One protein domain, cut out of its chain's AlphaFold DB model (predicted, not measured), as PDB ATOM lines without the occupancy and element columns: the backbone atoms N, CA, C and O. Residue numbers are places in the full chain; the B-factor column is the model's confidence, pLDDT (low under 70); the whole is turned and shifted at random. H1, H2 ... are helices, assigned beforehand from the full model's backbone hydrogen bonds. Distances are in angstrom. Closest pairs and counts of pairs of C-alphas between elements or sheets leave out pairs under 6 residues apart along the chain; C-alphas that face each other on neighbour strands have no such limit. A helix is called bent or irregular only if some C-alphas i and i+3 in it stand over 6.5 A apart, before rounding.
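AT A GLANCE: This is residues 93 to 170 of the 476 residues of the protein "Myb-like domain-containing protein" of Babesia bigemina (UniProt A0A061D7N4). The kinked helix H3 arches along one side of H1, with H2 at its first end and H4 at its last, and these three make a loose horseshoe round H1. Residues 109 to 114, in the link from H1 to H2, stick out. The printed part has 78 residues with four named helices, in the order H1, H2, H3, H4, and no named strand: all helix. It is compact, with a radius of gyration of the C-alphas of 12.4 A, and spans 30 by 27 by 22 A.

HOW THE PARTS SIT: H3, residues 130 to 151, has a kink of 91 degrees near residue 143 and is irregular: C-alphas 142 and 145 are 8.1 A apart. It touches H1, residues 93 to 105, about perpendicular at 73 degrees; their closest C-alphas, of Phe 151 and Phe 103, are 7.5 A apart. With residues 130 to 134 alone H3 touches H2, residues 119 to 125, at 90 degrees, about perpendicular; the closest C-alphas, of Pro 130 and Ala 123, are 5.2 A apart. With residues 147 to 151 alone it touches H4, residues 158 to 170; the closest C-alphas, of Ile 150 and Arg 161, are 6.2 A apart. H1 touches H4 with residues 93 to 96 alone, the closest C-alphas, of Tyr 96 and Leu 162, 6.6 A apart. H1 and H2 only just touch, with 3 pairs of C-alphas within 8 A, the closest those of Leu 98 and Val 122. H2 and H4 are apart. Every O i to N i+4 pair is within hydrogen-bond range in H1, H2 and H4, and 10 of 18 in H3.

IN THESE COORDINATES: H3 is 23.2 A long, H1 and H4 18.2 A each, H2 9.9 A. H1 begins at C-alpha 93 (-23.555, -7.373, -30.774), and H4 ends at C-alpha 170 (-36.315, -5.111, -25.608).

THE WHOLE: The C-alphas farthest apart, of Asp 110 and Ser 170, are 34.4 A apart. The printed part has no cut. The link from H1 to H2 is long, with 13 residues. The pLDDT is under 70 at residues 107 to 118 and 169 to 170.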
ATOM      1  N   GLU A  93     -24.817  -6.710 -30.436       89.62
ATOM      2  CA  GLU A  93     -23.555  -7.373 -30.774       89.62
ATOM      3  C   GLU A  93     -22.586  -7.386 -29.591       89.62
ATOM      4  O   GLU A  93     -21.887  -8.370 -29.373       89.62
ATOM      5  N   GLU A  94     -22.554  -6.315 -28.792       91.38
ATOM      6  CA  GLU A  94     -21.741  -6.270 -27.572       91.38
ATOM      7  C   GLU A  94     -22.240  -7.258 -26.523       91.38
ATOM      8  O   GLU A  94     -21.436  -7.897 -25.845       91.38
ATOM      9  N   VAL A  95     -23.562  -7.390 -26.397       90.31
ATOM     10  CA  VAL A  95     -24.190  -8.367 -25.501       90.31
ATOM     11  C   VAL A  95     -23.952  -9.790 -26.007       90.31
ATOM     12  O   VAL A  95     -23.601 -10.660 -25.216       90.31
ATOM     13  N   TYR A  96     -24.059 -10.019 -27.317       91.38
ATOM     14  CA  TYR A  96     -23.747 -11.300 -27.943       91.38
ATOM     15  C   TYR A  96     -22.293 -11.707 -27.709       91.38
ATOM     16  O   TYR A  96     -22.062 -12.806 -27.230       91.38
ATOM     17  N   MET A  97     -21.316 -10.826 -27.958       89.88
ATOM     18  CA  MET A  97     -19.895 -11.131 -27.720       89.88
ATOM     19  C   MET A  97     -19.611 -11.474 -26.252       89.88
ATOM     20  O   MET A  97     -18.781 -12.333 -25.964       89.88
ATOM     21  N   LEU A  98     -20.310 -10.820 -25.320       90.56
ATOM     22  CA  LEU A  98     -20.205 -11.117 -23.894       90.56
ATOM     23  C   LEU A  98     -20.731 -12.520 -23.553       90.56
ATOM     24  O   LEU A  98     -20.072 -13.256 -22.820       90.56
ATOM     25  N   LEU A  99     -21.906 -12.869 -24.079       90.12
ATOM     26  CA  LEU A  99     -22.552 -14.168 -23.877       90.12
ATOM     27  C   LEU A  99     -21.779 -15.298 -24.569       90.12
ATOM     28  O   LEU A  99     -21.512 -16.317 -23.943       90.12
ATOM     29  N   ASP A 100     -21.350 -15.090 -25.813       89.06
ATOM     30  CA  ASP A 100     -20.536 -16.029 -26.591       89.06
ATOM     31  C   ASP A 100     -19.232 -16.369 -25.860       89.06
ATOM     32  O   ASP A 100     -18.897 -17.538 -25.674       89.06
ATOM     33  N   HIS A 101     -18.532 -15.351 -25.346       88.38
ATOM     34  CA  HIS A 101     -17.345 -15.566 -24.524       88.38
ATOM     35  C   HIS A 101     -17.656 -16.344 -23.238       88.38
ATOM     36  O   HIS A 101     -16.839 -17.156 -22.808       88.38
ATOM     37  N   TYR A 102     -18.794 -16.088 -22.591       87.69
ATOM     38  CA  TYR A 102     -19.190 -16.824 -21.392       87.69
ATOM     39  C   TYR A 102     -19.436 -18.307 -21.699       87.69
ATOM     40  O   TYR A 102     -18.774 -19.154 -21.103       87.69
ATOM     41  N   PHE A 103     -20.313 -18.620 -22.657       87.44
ATOM     42  CA  PHE A 103     -20.702 -20.000 -22.969       87.44
ATOM     43  C   PHE A 103     -19.539 -20.830 -23.530       87.44
ATOM     44  O   PHE A 103     -19.390 -21.991 -23.165       87.44
ATOM     45  N   LYS A 104     -18.631 -20.229 -24.315       84.50
ATOM     46  CA  LYS A 104     -17.407 -20.908 -24.787       84.50
ATOM     47  C   LYS A 104     -16.450 -21.316 -23.667       84.50
ATOM     48  O   LYS A 104     -15.698 -22.270 -23.829       84.50
ATOM     49  N   ASN A 105     -16.450 -20.589 -22.550       78.81
ATOM     50  CA  ASN A 105     -15.527 -20.818 -21.435       78.81
ATOM     51  C   ASN A 105     -16.198 -21.469 -20.215       78.81
ATOM     52  O   ASN A 105     -15.524 -21.716 -19.213       78.81
ATOM     53  N   GLU A 106     -17.501 -21.746 -20.280       75.56
ATOM     54  CA  GLU A 106     -18.297 -22.209 -19.140       75.56
ATOM     55  C   GLU A 106     -17.833 -23.568 -18.598       75.56
ATOM     56  O   GLU A 106     -17.787 -23.751 -17.383       75.56
ATOM     57  N   ASN A 107     -17.406 -24.467 -19.491       64.50
ATOM     58  CA  ASN A 107     -16.974 -25.833 -19.171       64.50
ATOM     59  C   ASN A 107     -15.452 -25.984 -19.002       64.50
ATOM     60  O   ASN A 107     -14.951 -27.102 -18.883       64.50
ATOM     61  N   SER A 108     -14.689 -24.885 -19.014       58.84
ATOM     62  CA  SER A 108     -13.251 -24.963 -18.742       58.84
ATOM     63  C   SER A 108     -13.035 -25.361 -17.273       58.84
ATOM     64  O   SER A 108     -13.440 -24.637 -16.369       58.84
ATOM     65  N   GLN A 109     -12.431 -26.532 -17.037       48.22
ATOM     66  CA  GLN A 109     -12.239 -27.165 -15.714       48.22
ATOM     67  C   GLN A 109     -11.380 -26.367 -14.712       48.22
ATOM     68  O   GLN A 109     -11.195 -26.793 -13.573       48.22
ATOM     69  N   ASP A 110     -10.864 -25.208 -15.102       48.66
ATOM     70  CA  ASP A 110     -10.099 -24.334 -14.223       48.66
ATOM     71  C   ASP A 110     -11.045 -23.569 -13.292       48.66
ATOM     72  O   ASP A 110     -11.771 -22.687 -13.752       48.66
ATOM     73  N   ASP A 111     -10.978 -23.878 -11.992       46.97
ATOM     74  CA  ASP A 111     -11.401 -23.054 -10.847       46.97
ATOM     75  C   ASP A 111     -12.556 -22.081 -11.167       46.97
ATOM     76  O   ASP A 111     -12.335 -20.996 -11.719       46.97
ATOM     77  N   GLU A 112     -13.786 -22.397 -10.742       47.16
ATOM     78  CA  GLU A 112     -15.003 -21.596 -10.985       47.16
ATOM     79  C   GLU A 112     -14.880 -20.090 -10.656       47.16
ATOM     80  O   GLU A 112     -15.694 -19.277 -11.099       47.16
ATOM     81  N   SER A 113     -13.855 -19.694  -9.901       48.91
ATOM     82  CA  SER A 113     -13.535 -18.310  -9.560       48.91
ATOM     83  C   SER A 113     -12.578 -17.591 -10.531       48.91
ATOM     84  O   SER A 113     -12.617 -16.361 -10.588       48.91
ATOM     85  N   LYS A 114     -11.737 -18.293 -11.312       48.31
ATOM     86  CA  LYS A 114     -10.610 -17.692 -12.061       48.31
ATOM     87  C   LYS A 114     -10.839 -17.551 -13.568       48.31
ATOM     88  O   LYS A 114     -10.485 -16.507 -14.121       48.31
ATOM     89  N   ASN A 115     -11.448 -18.528 -14.243       47.97
ATOM     90  CA  ASN A 115     -11.661 -18.445 -15.700       47.97
ATOM     91  C   ASN A 115     -12.982 -17.764 -16.097       47.97
ATOM     92  O   ASN A 115     -13.014 -17.043 -17.096       47.97
ATOM     93  N   LYS A 116     -14.022 -17.828 -15.251       51.62
ATOM     94  CA  LYS A 116     -15.340 -17.196 -15.491       51.62
ATOM     95  C   LYS A 116     -15.316 -15.649 -15.501       51.62
ATOM     96  O   LYS A 116     -16.346 -15.020 -15.727       51.62
ATOM     97  N   GLN A 117     -14.166 -15.011 -15.241       55.22
ATOM     98  CA  GLN A 117     -14.030 -13.552 -15.080       55.22
ATOM     99  C   GLN A 117     -12.913 -12.903 -15.917       55.22
ATOM    100  O   GLN A 117     -12.526 -11.760 -15.647       55.22
ATOM    101  N   ARG A 118     -12.392 -13.567 -16.961       68.56
ATOM    102  CA  ARG A 118     -11.415 -12.950 -17.886       68.56
ATOM    103  C   ARG A 118     -12.074 -11.949 -18.848       68.56
ATOM    104  O   ARG A 118     -11.912 -12.005 -20.060       68.56
ATOM    105  N   TRP A 119     -12.754 -10.946 -18.298       80.75
ATOM    106  CA  TRP A 119     -13.443  -9.895 -19.052       80.75
ATOM    107  C   TRP A 119     -12.502  -8.943 -19.787       80.75
ATOM    108  O   TRP A 119     -12.964  -8.155 -20.601       80.75
ATOM    109  N   ARG A 120     -11.187  -8.989 -19.524       79.50
ATOM    110  CA  ARG A 120     -10.207  -8.109 -20.183       79.50
ATOM    111  C   ARG A 120     -10.159  -8.324 -21.698       79.50
ATOM    112  O   ARG A 120     -10.083  -7.337 -22.423       79.50
ATOM    113  N   GLY A 121     -10.236  -9.576 -22.158       81.31
ATOM    114  CA  GLY A 121     -10.253  -9.898 -23.590       81.31
ATOM    115  C   GLY A 121     -11.503  -9.345 -24.271       81.31
ATOM    116  O   GLY A 121     -11.398  -8.569 -25.218       81.31
ATOM    117  N   VAL A 122     -12.676  -9.643 -23.703       85.25
ATOM    118  CA  VAL A 122     -13.970  -9.121 -24.180       85.25
ATOM    119  C   VAL A 122     -13.993  -7.593 -24.167       85.25
ATOM    120  O   VAL A 122     -14.371  -6.973 -25.153       85.25
ATOM    121  N   ALA A 123     -13.538  -6.971 -23.078       85.69
ATOM    122  CA  ALA A 123     -13.462  -5.521 -22.928       85.69
ATOM    123  C   ALA A 123     -12.637  -4.869 -24.048       85.69
ATOM    124  O   ALA A 123     -13.062  -3.864 -24.620       85.69
ATOM    125  N   HIS A 124     -11.497  -5.472 -24.399       83.56
ATOM    126  CA  HIS A 124     -10.670  -5.009 -25.508       83.56
ATOM    127  C   HIS A 124     -11.387  -5.149 -26.859       83.56
ATOM    128  O   HIS A 124     -11.430  -4.186 -27.622       83.56
ATOM    129  N   GLN A 125     -12.016  -6.301 -27.122       85.06
ATOM    130  CA  GLN A 125     -12.751  -6.562 -28.367       85.06
ATOM    131  C   GLN A 125     -13.914  -5.584 -28.577       85.06
ATOM    132  O   GLN A 125     -14.052  -5.001 -29.651       85.06
ATOM    133  N   ILE A 126     -14.719  -5.341 -27.538       87.94
ATOM    134  CA  ILE A 126     -15.886  -4.451 -27.625       87.94
ATOM    135  C   ILE A 126     -15.540  -2.972 -27.389       87.94
ATOM    136  O   ILE A 126     -16.421  -2.111 -27.415       87.94
ATOM    137  N   LYS A 127     -14.256  -2.666 -27.149       85.62
ATOM    138  CA  LYS A 127     -13.728  -1.322 -26.861       85.62
ATOM    139  C   LYS A 127     -14.430  -0.630 -25.676       85.62
ATOM    140  O   LYS A 127     -14.646   0.585 -25.702       85.62
ATOM    141  N   ARG A 128     -14.781  -1.393 -24.633       85.75
ATOM    142  CA  ARG A 128     -15.369  -0.899 -23.367       85.75
ATOM    143  C   ARG A 128     -14.461  -1.185 -22.177       85.75
ATOM    144  O   ARG A 128     -13.586  -2.043 -22.238       85.75
ATOM    145  N   LEU A 129     -14.710  -0.506 -21.061       81.94
ATOM    146  CA  LEU A 129     -13.940  -0.703 -19.835       81.94
ATOM    147  C   LEU A 129     -14.269  -2.071 -19.233       81.94
ATOM    148  O   LEU A 129     -15.448  -2.425 -19.177       81.94
ATOM    149  N   PRO A 130     -13.284  -2.804 -18.684       82.19
ATOM    150  CA  PRO A 130     -13.541  -4.050 -17.959       82.19
ATOM    151  C   PRO A 130     -14.613  -3.908 -16.872       82.19
ATOM    152  O   PRO A 130     -15.414  -4.813 -16.667       82.19
ATOM    153  N   GLU A 131     -14.678  -2.751 -16.212       78.56
ATOM    154  CA  GLU A 131     -15.716  -2.433 -15.234       78.56
ATOM    155  C   GLU A 131     -17.108  -2.353 -15.866       78.56
ATOM    156  O   GLU A 131     -18.049  -2.899 -15.307       78.56
ATOM    157  N   GLN A 132     -17.240  -1.744 -17.050       83.44
ATOM    158  CA  GLN A 132     -18.517  -1.707 -17.770       83.44
ATOM    159  C   GLN A 132     -18.953  -3.116 -18.174       83.44
ATOM    160  O   GLN A 132     -20.134  -3.434 -18.068       83.44
ATOM    161  N   VAL A 133     -18.013  -3.954 -18.622       86.88
ATOM    162  CA  VAL A 133     -18.280  -5.359 -18.955       86.88
ATOM    163  C   VAL A 133     -18.780  -6.121 -17.736       86.88
ATOM    164  O   VAL A 133     -19.808  -6.787 -17.800       86.88
ATOM    165  N   HIS A 134     -18.094  -5.972 -16.609       82.94
ATOM    166  CA  HIS A 134     -18.472  -6.619 -15.363       82.94
ATOM    167  C   HIS A 134     -19.835  -6.137 -14.841       82.94
ATOM    168  O   HIS A 134     -20.654  -6.947 -14.407       82.94
ATOM    169  N   ASP A 135     -20.110  -4.834 -14.916       80.81
ATOM    170  CA  ASP A 135     -21.405  -4.265 -14.539       80.81
ATOM    171  C   ASP A 135     -22.527  -4.783 -15.449       80.81
ATOM    172  O   ASP A 135     -23.601  -5.140 -14.965       80.81
ATOM    173  N   LYS A 136     -22.268  -4.909 -16.757       85.56
ATOM    174  CA  LYS A 136     -23.234  -5.483 -17.698       85.56
ATOM    175  C   LYS A 136     -23.449  -6.977 -17.471       85.56
ATOM    176  O   LYS A 136     -24.580  -7.447 -17.544       85.56
ATOM    177  N   TRP A 137     -22.399  -7.720 -17.131       86.38
ATOM    178  CA  TRP A 137     -22.520  -9.126 -16.763       86.38
ATOM    179  C   TRP A 137     -23.388  -9.312 -15.516       86.38
ATOM    180  O   TRP A 137     -24.259 -10.172 -15.508       86.38
ATOM    181  N   LYS A 138     -23.230  -8.471 -14.487       78.25
ATOM    182  CA  LYS A 138     -24.106  -8.494 -13.300       78.25
ATOM    183  C   LYS A 138     -25.584  -8.273 -13.629       78.25
ATOM    184  O   LYS A 138     -26.436  -8.810 -12.930       78.25
ATOM    185  N   GLU A 139     -25.875  -7.473 -14.650       76.50
ATOM    186  CA  GLU A 139     -27.236  -7.236 -15.140       76.50
ATOM    187  C   GLU A 139     -27.801  -8.464 -15.869       76.50
ATOM    188  O   GLU A 139     -28.952  -8.823 -15.651       76.50
ATOM    189  N   ILE A 140     -26.995  -9.111 -16.714       81.31
ATOM    190  CA  ILE A 140     -27.424 -10.224 -17.578       81.31
ATOM    191  C   ILE A 140     -27.452 -11.565 -16.835       81.31
ATOM    192  O   ILE A 140     -28.349 -12.373 -17.064       81.31
ATOM    193  N   ARG A 141     -26.487 -11.808 -15.939       82.00
ATOM    194  CA  ARG A 141     -26.260 -13.090 -15.251       82.00
ATOM    195  C   ARG A 141     -27.515 -13.700 -14.609       82.00
ATOM    196  O   ARG A 141     -27.676 -14.908 -14.747       82.00
ATOM    197  N   PRO A 142     -28.404 -12.949 -13.927       72.44
ATOM    198  CA  PRO A 142     -29.630 -13.521 -13.354       72.44
ATOM    199  C   PRO A 142     -30.559 -14.164 -14.391       72.44
ATOM    200  O   PRO A 142     -31.384 -15.001 -14.048       72.44
ATOM    201  N   HIS A 143     -30.423 -13.782 -15.660       75.69
ATOM    202  CA  HIS A 143     -31.235 -14.266 -16.769       75.69
ATOM    203  C   HIS A 143     -30.454 -15.217 -17.687       75.69
ATOM    204  O   HIS A 143     -30.867 -15.440 -18.823       75.69
ATOM    205  N   ILE A 144     -29.318 -15.765 -17.230       82.88
ATOM    206  CA  ILE A 144     -28.404 -16.531 -18.088       82.88
ATOM    207  C   ILE A 144     -29.072 -17.748 -18.734       82.88
ATOM    208  O   ILE A 144     -28.807 -18.023 -19.898       82.88
ATOM    209  N   ASP A 145     -30.008 -18.402 -18.044       78.25
ATOM    210  CA  ASP A 145     -30.718 -19.576 -18.568       78.25
ATOM    211  C   ASP A 145     -31.678 -19.237 -19.715       78.25
ATOM    212  O   ASP A 145     -31.966 -20.087 -20.556       78.25
ATOM    213  N   VAL A 146     -32.139 -17.984 -19.801       82.31
ATOM    214  CA  VAL A 146     -32.898 -17.508 -20.967       82.31
ATOM    215  C   VAL A 146     -31.983 -17.441 -22.184       82.31
ATOM    216  O   VAL A 146     -32.360 -17.874 -23.269       82.31
ATOM    217  N   TYR A 147     -30.772 -16.914 -21.998       84.12
ATOM    218  CA  TYR A 147     -29.792 -16.790 -23.071       84.12
ATOM    219  C   TYR A 147     -29.184 -18.138 -23.458       84.12
ATOM    220  O   TYR A 147     -28.928 -18.353 -24.634       84.12
ATOM    221  N   ARG A 148     -29.004 -19.057 -22.504       86.25
ATOM    222  CA  ARG A 148     -28.443 -20.398 -22.723       86.25
ATOM    223  C   ARG A 148     -29.132 -21.131 -23.874       86.25
ATOM    224  O   ARG A 148     -28.461 -21.609 -24.780       86.25
ATOM    225  N   ARG A 149     -30.464 -21.072 -23.921       82.12
ATOM    226  CA  ARG A 149     -31.283 -21.695 -24.975       82.12
ATOM    227  C   ARG A 149     -31.001 -21.161 -26.383       82.12
ATOM    228  O   ARG A 149     -31.202 -21.886 -27.342       82.12
ATOM    229  N   ILE A 150     -30.533 -19.916 -26.510       85.31
ATOM    230  CA  ILE A 150     -30.148 -19.304 -27.798       85.31
ATOM    231  C   ILE A 150     -28.792 -19.852 -28.271       85.31
ATOM    232  O   ILE A 150     -28.537 -19.946 -29.467       85.31
ATOM    233  N   PHE A 151     -27.898 -20.179 -27.334       84.25
ATOM    234  CA  PHE A 151     -26.532 -20.617 -27.628       84.25
ATOM    235  C   PHE A 151     -26.387 -22.141 -27.743       84.25
ATOM    236  O   PHE A 151     -25.419 -22.585 -28.348       84.25
ATOM    237  N   GLU A 152     -27.339 -22.917 -27.217       83.38
ATOM    238  CA  GLU A 152     -27.418 -24.383 -27.362       83.38
ATOM    239  C   GLU A 152     -28.041 -24.835 -28.700       83.38
ATOM    240  O   GLU A 152     -27.987 -26.014 -29.034       83.38
ATOM    241  N   GLN A 153     -28.631 -23.916 -29.471       80.94
ATOM    242  CA  GLN A 153     -29.203 -24.195 -30.792       80.94
ATOM    243  C   GLN A 153     -28.141 -24.038 -31.888       80.94
ATOM    244  O   GLN A 153     -27.826 -22.921 -32.318       80.94
ATOM    245  N   ASP A 154     -27.561 -25.159 -32.320       75.38
ATOM    246  CA  ASP A 154     -26.498 -25.212 -33.338       75.38
ATOM    247  C   ASP A 154     -26.966 -24.798 -34.746       75.38
ATOM    248  O   ASP A 154     -26.147 -24.414 -35.578       75.38
ATOM    249  N   ASP A 155     -28.273 -24.834 -35.005       82.38
ATOM    250  CA  ASP A 155     -28.918 -24.488 -36.274       82.38
ATOM    251  C   ASP A 155     -29.136 -22.979 -36.471       82.38
ATOM    252  O   ASP A 155     -29.340 -22.534 -37.600       82.38
ATOM    253  N   LEU A 156     -29.049 -22.179 -35.404       84.06
ATOM    254  CA  LEU A 156     -29.226 -20.732 -35.497       84.06
ATOM    255  C   LEU A 156     -27.987 -20.025 -36.050       84.06
ATOM    256  O   LEU A 156     -26.894 -20.091 -35.475       84.06
ATOM    257  N   SER A 157     -28.199 -19.223 -37.093       86.81
ATOM    258  CA  SER A 157     -27.218 -18.259 -37.591       86.81
ATOM    259  C   SER A 157     -26.890 -17.188 -36.544       86.81
ATOM    260  O   SER A 157     -27.624 -16.937 -35.580       86.81
ATOM    261  N   LYS A 158     -25.759 -16.502 -36.728       85.62
ATOM    262  CA  LYS A 158     -25.344 -15.413 -35.837       85.62
ATOM    263  C   LYS A 158     -26.367 -14.273 -35.828       85.62
ATOM    264  O   LYS A 158     -26.622 -13.696 -34.774       85.62
ATOM    265  N   GLU A 159     -26.938 -13.959 -36.983       86.31
ATOM    266  CA  GLU A 159     -27.942 -12.920 -37.182       86.31
ATOM    267  C   GLU A 159     -29.232 -13.249 -36.419       86.31
ATOM    268  O   GLU A 159     -29.732 -12.408 -35.675       86.31
ATOM    269  N   GLU A 160     -29.701 -14.498 -36.480       84.81
ATOM    270  CA  GLU A 160     -30.869 -14.945 -35.710       84.81
ATOM    271  C   GLU A 160     -30.609 -14.884 -34.201       84.81
ATOM    272  O   GLU A 160     -31.439 -14.382 -33.439       84.81
ATOM    273  N   ARG A 161     -29.422 -15.311 -33.745       85.31
ATOM    274  CA  ARG A 161     -29.027 -15.192 -32.330       85.31
ATOM    275  C   ARG A 161     -29.011 -13.731 -31.868       85.31
ATOM    276  O   ARG A 161     -29.439 -13.441 -30.749       85.31
ATOM    277  N   LEU A 162     -28.539 -12.805 -32.707       86.94
ATOM    278  CA  LEU A 162     -28.588 -11.369 -32.425       86.94
ATOM    279  C   LEU A 162     -30.035 -10.880 -32.314       86.94
ATOM    280  O   LEU A 162     -30.365 -10.208 -31.337       86.94
ATOM    281  N   ASP A 163     -30.917 -11.261 -33.232       83.00
ATOM    282  CA  ASP A 163     -32.328 -10.872 -33.180       83.00
ATOM    283  C   ASP A 163     -33.022 -11.380 -31.911       83.00
ATOM    284  O   ASP A 163     -33.720 -10.609 -31.240       83.00
ATOM    285  N   PHE A 164     -32.772 -12.627 -31.500       81.12
ATOM    286  CA  PHE A 164     -33.293 -13.156 -30.236       81.12
ATOM    287  C   PHE A 164     -32.769 -12.375 -29.026       81.12
ATOM    288  O   PHE A 164     -33.548 -11.989 -28.150       81.12
ATOM    289  N   ILE A 165     -31.473 -12.055 -28.981       84.62
ATOM    290  CA  ILE A 165     -30.899 -11.230 -27.907       84.62
ATOM    291  C   ILE A 165     -31.529  -9.834 -27.898       84.62
ATOM    292  O   ILE A 165     -31.886  -9.332 -26.828       84.62
ATOM    293  N   ALA A 166     -31.706  -9.204 -29.062       81.56
ATOM    294  CA  ALA A 166     -32.331  -7.891 -29.180       81.56
ATOM    295  C   ALA A 166     -33.766  -7.914 -28.638       81.56
ATOM    296  O   ALA A 166     -34.176  -7.007 -27.905       81.56
ATOM    297  N   GLN A 167     -34.514  -8.975 -28.940       74.56
ATOM    298  CA  GLN A 167     -35.873  -9.182 -28.451       74.56
ATOM    299  C   GLN A 167     -35.906  -9.342 -26.926       74.56
ATOM    300  O   GLN A 167     -36.660  -8.613 -26.270       74.56
ATOM    301  N   VAL A 168     -35.025 -10.169 -26.351       72.94
ATOM    302  CA  VAL A 168     -34.881 -10.324 -24.891       72.94
ATOM    303  C   VAL A 168     -34.513  -8.987 -24.230       72.94
ATOM    304  O   VAL A 168     -35.148  -8.569 -23.263       72.94
ATOM    305  N   CYS A 169     -33.555  -8.241 -24.788       68.69
ATOM    306  CA  CYS A 169     -33.163  -6.919 -24.284       68.69
ATOM    307  C   CYS A 169     -34.277  -5.857 -24.409       68.69
ATOM    308  O   CYS A 169     -34.328  -4.897 -23.622       68.69
ATOM    309  N   SER A 170     -35.176  -6.009 -25.385       59.81
ATOM    310  CA  SER A 170     -36.315  -5.111 -25.608       59.81
ATOM    311  C   SER A 170     -37.504  -5.372 -24.673       59.81
ATOM    312  O   SER A 170     -38.371  -4.505 -24.558       59.81
TER     313      SER A 170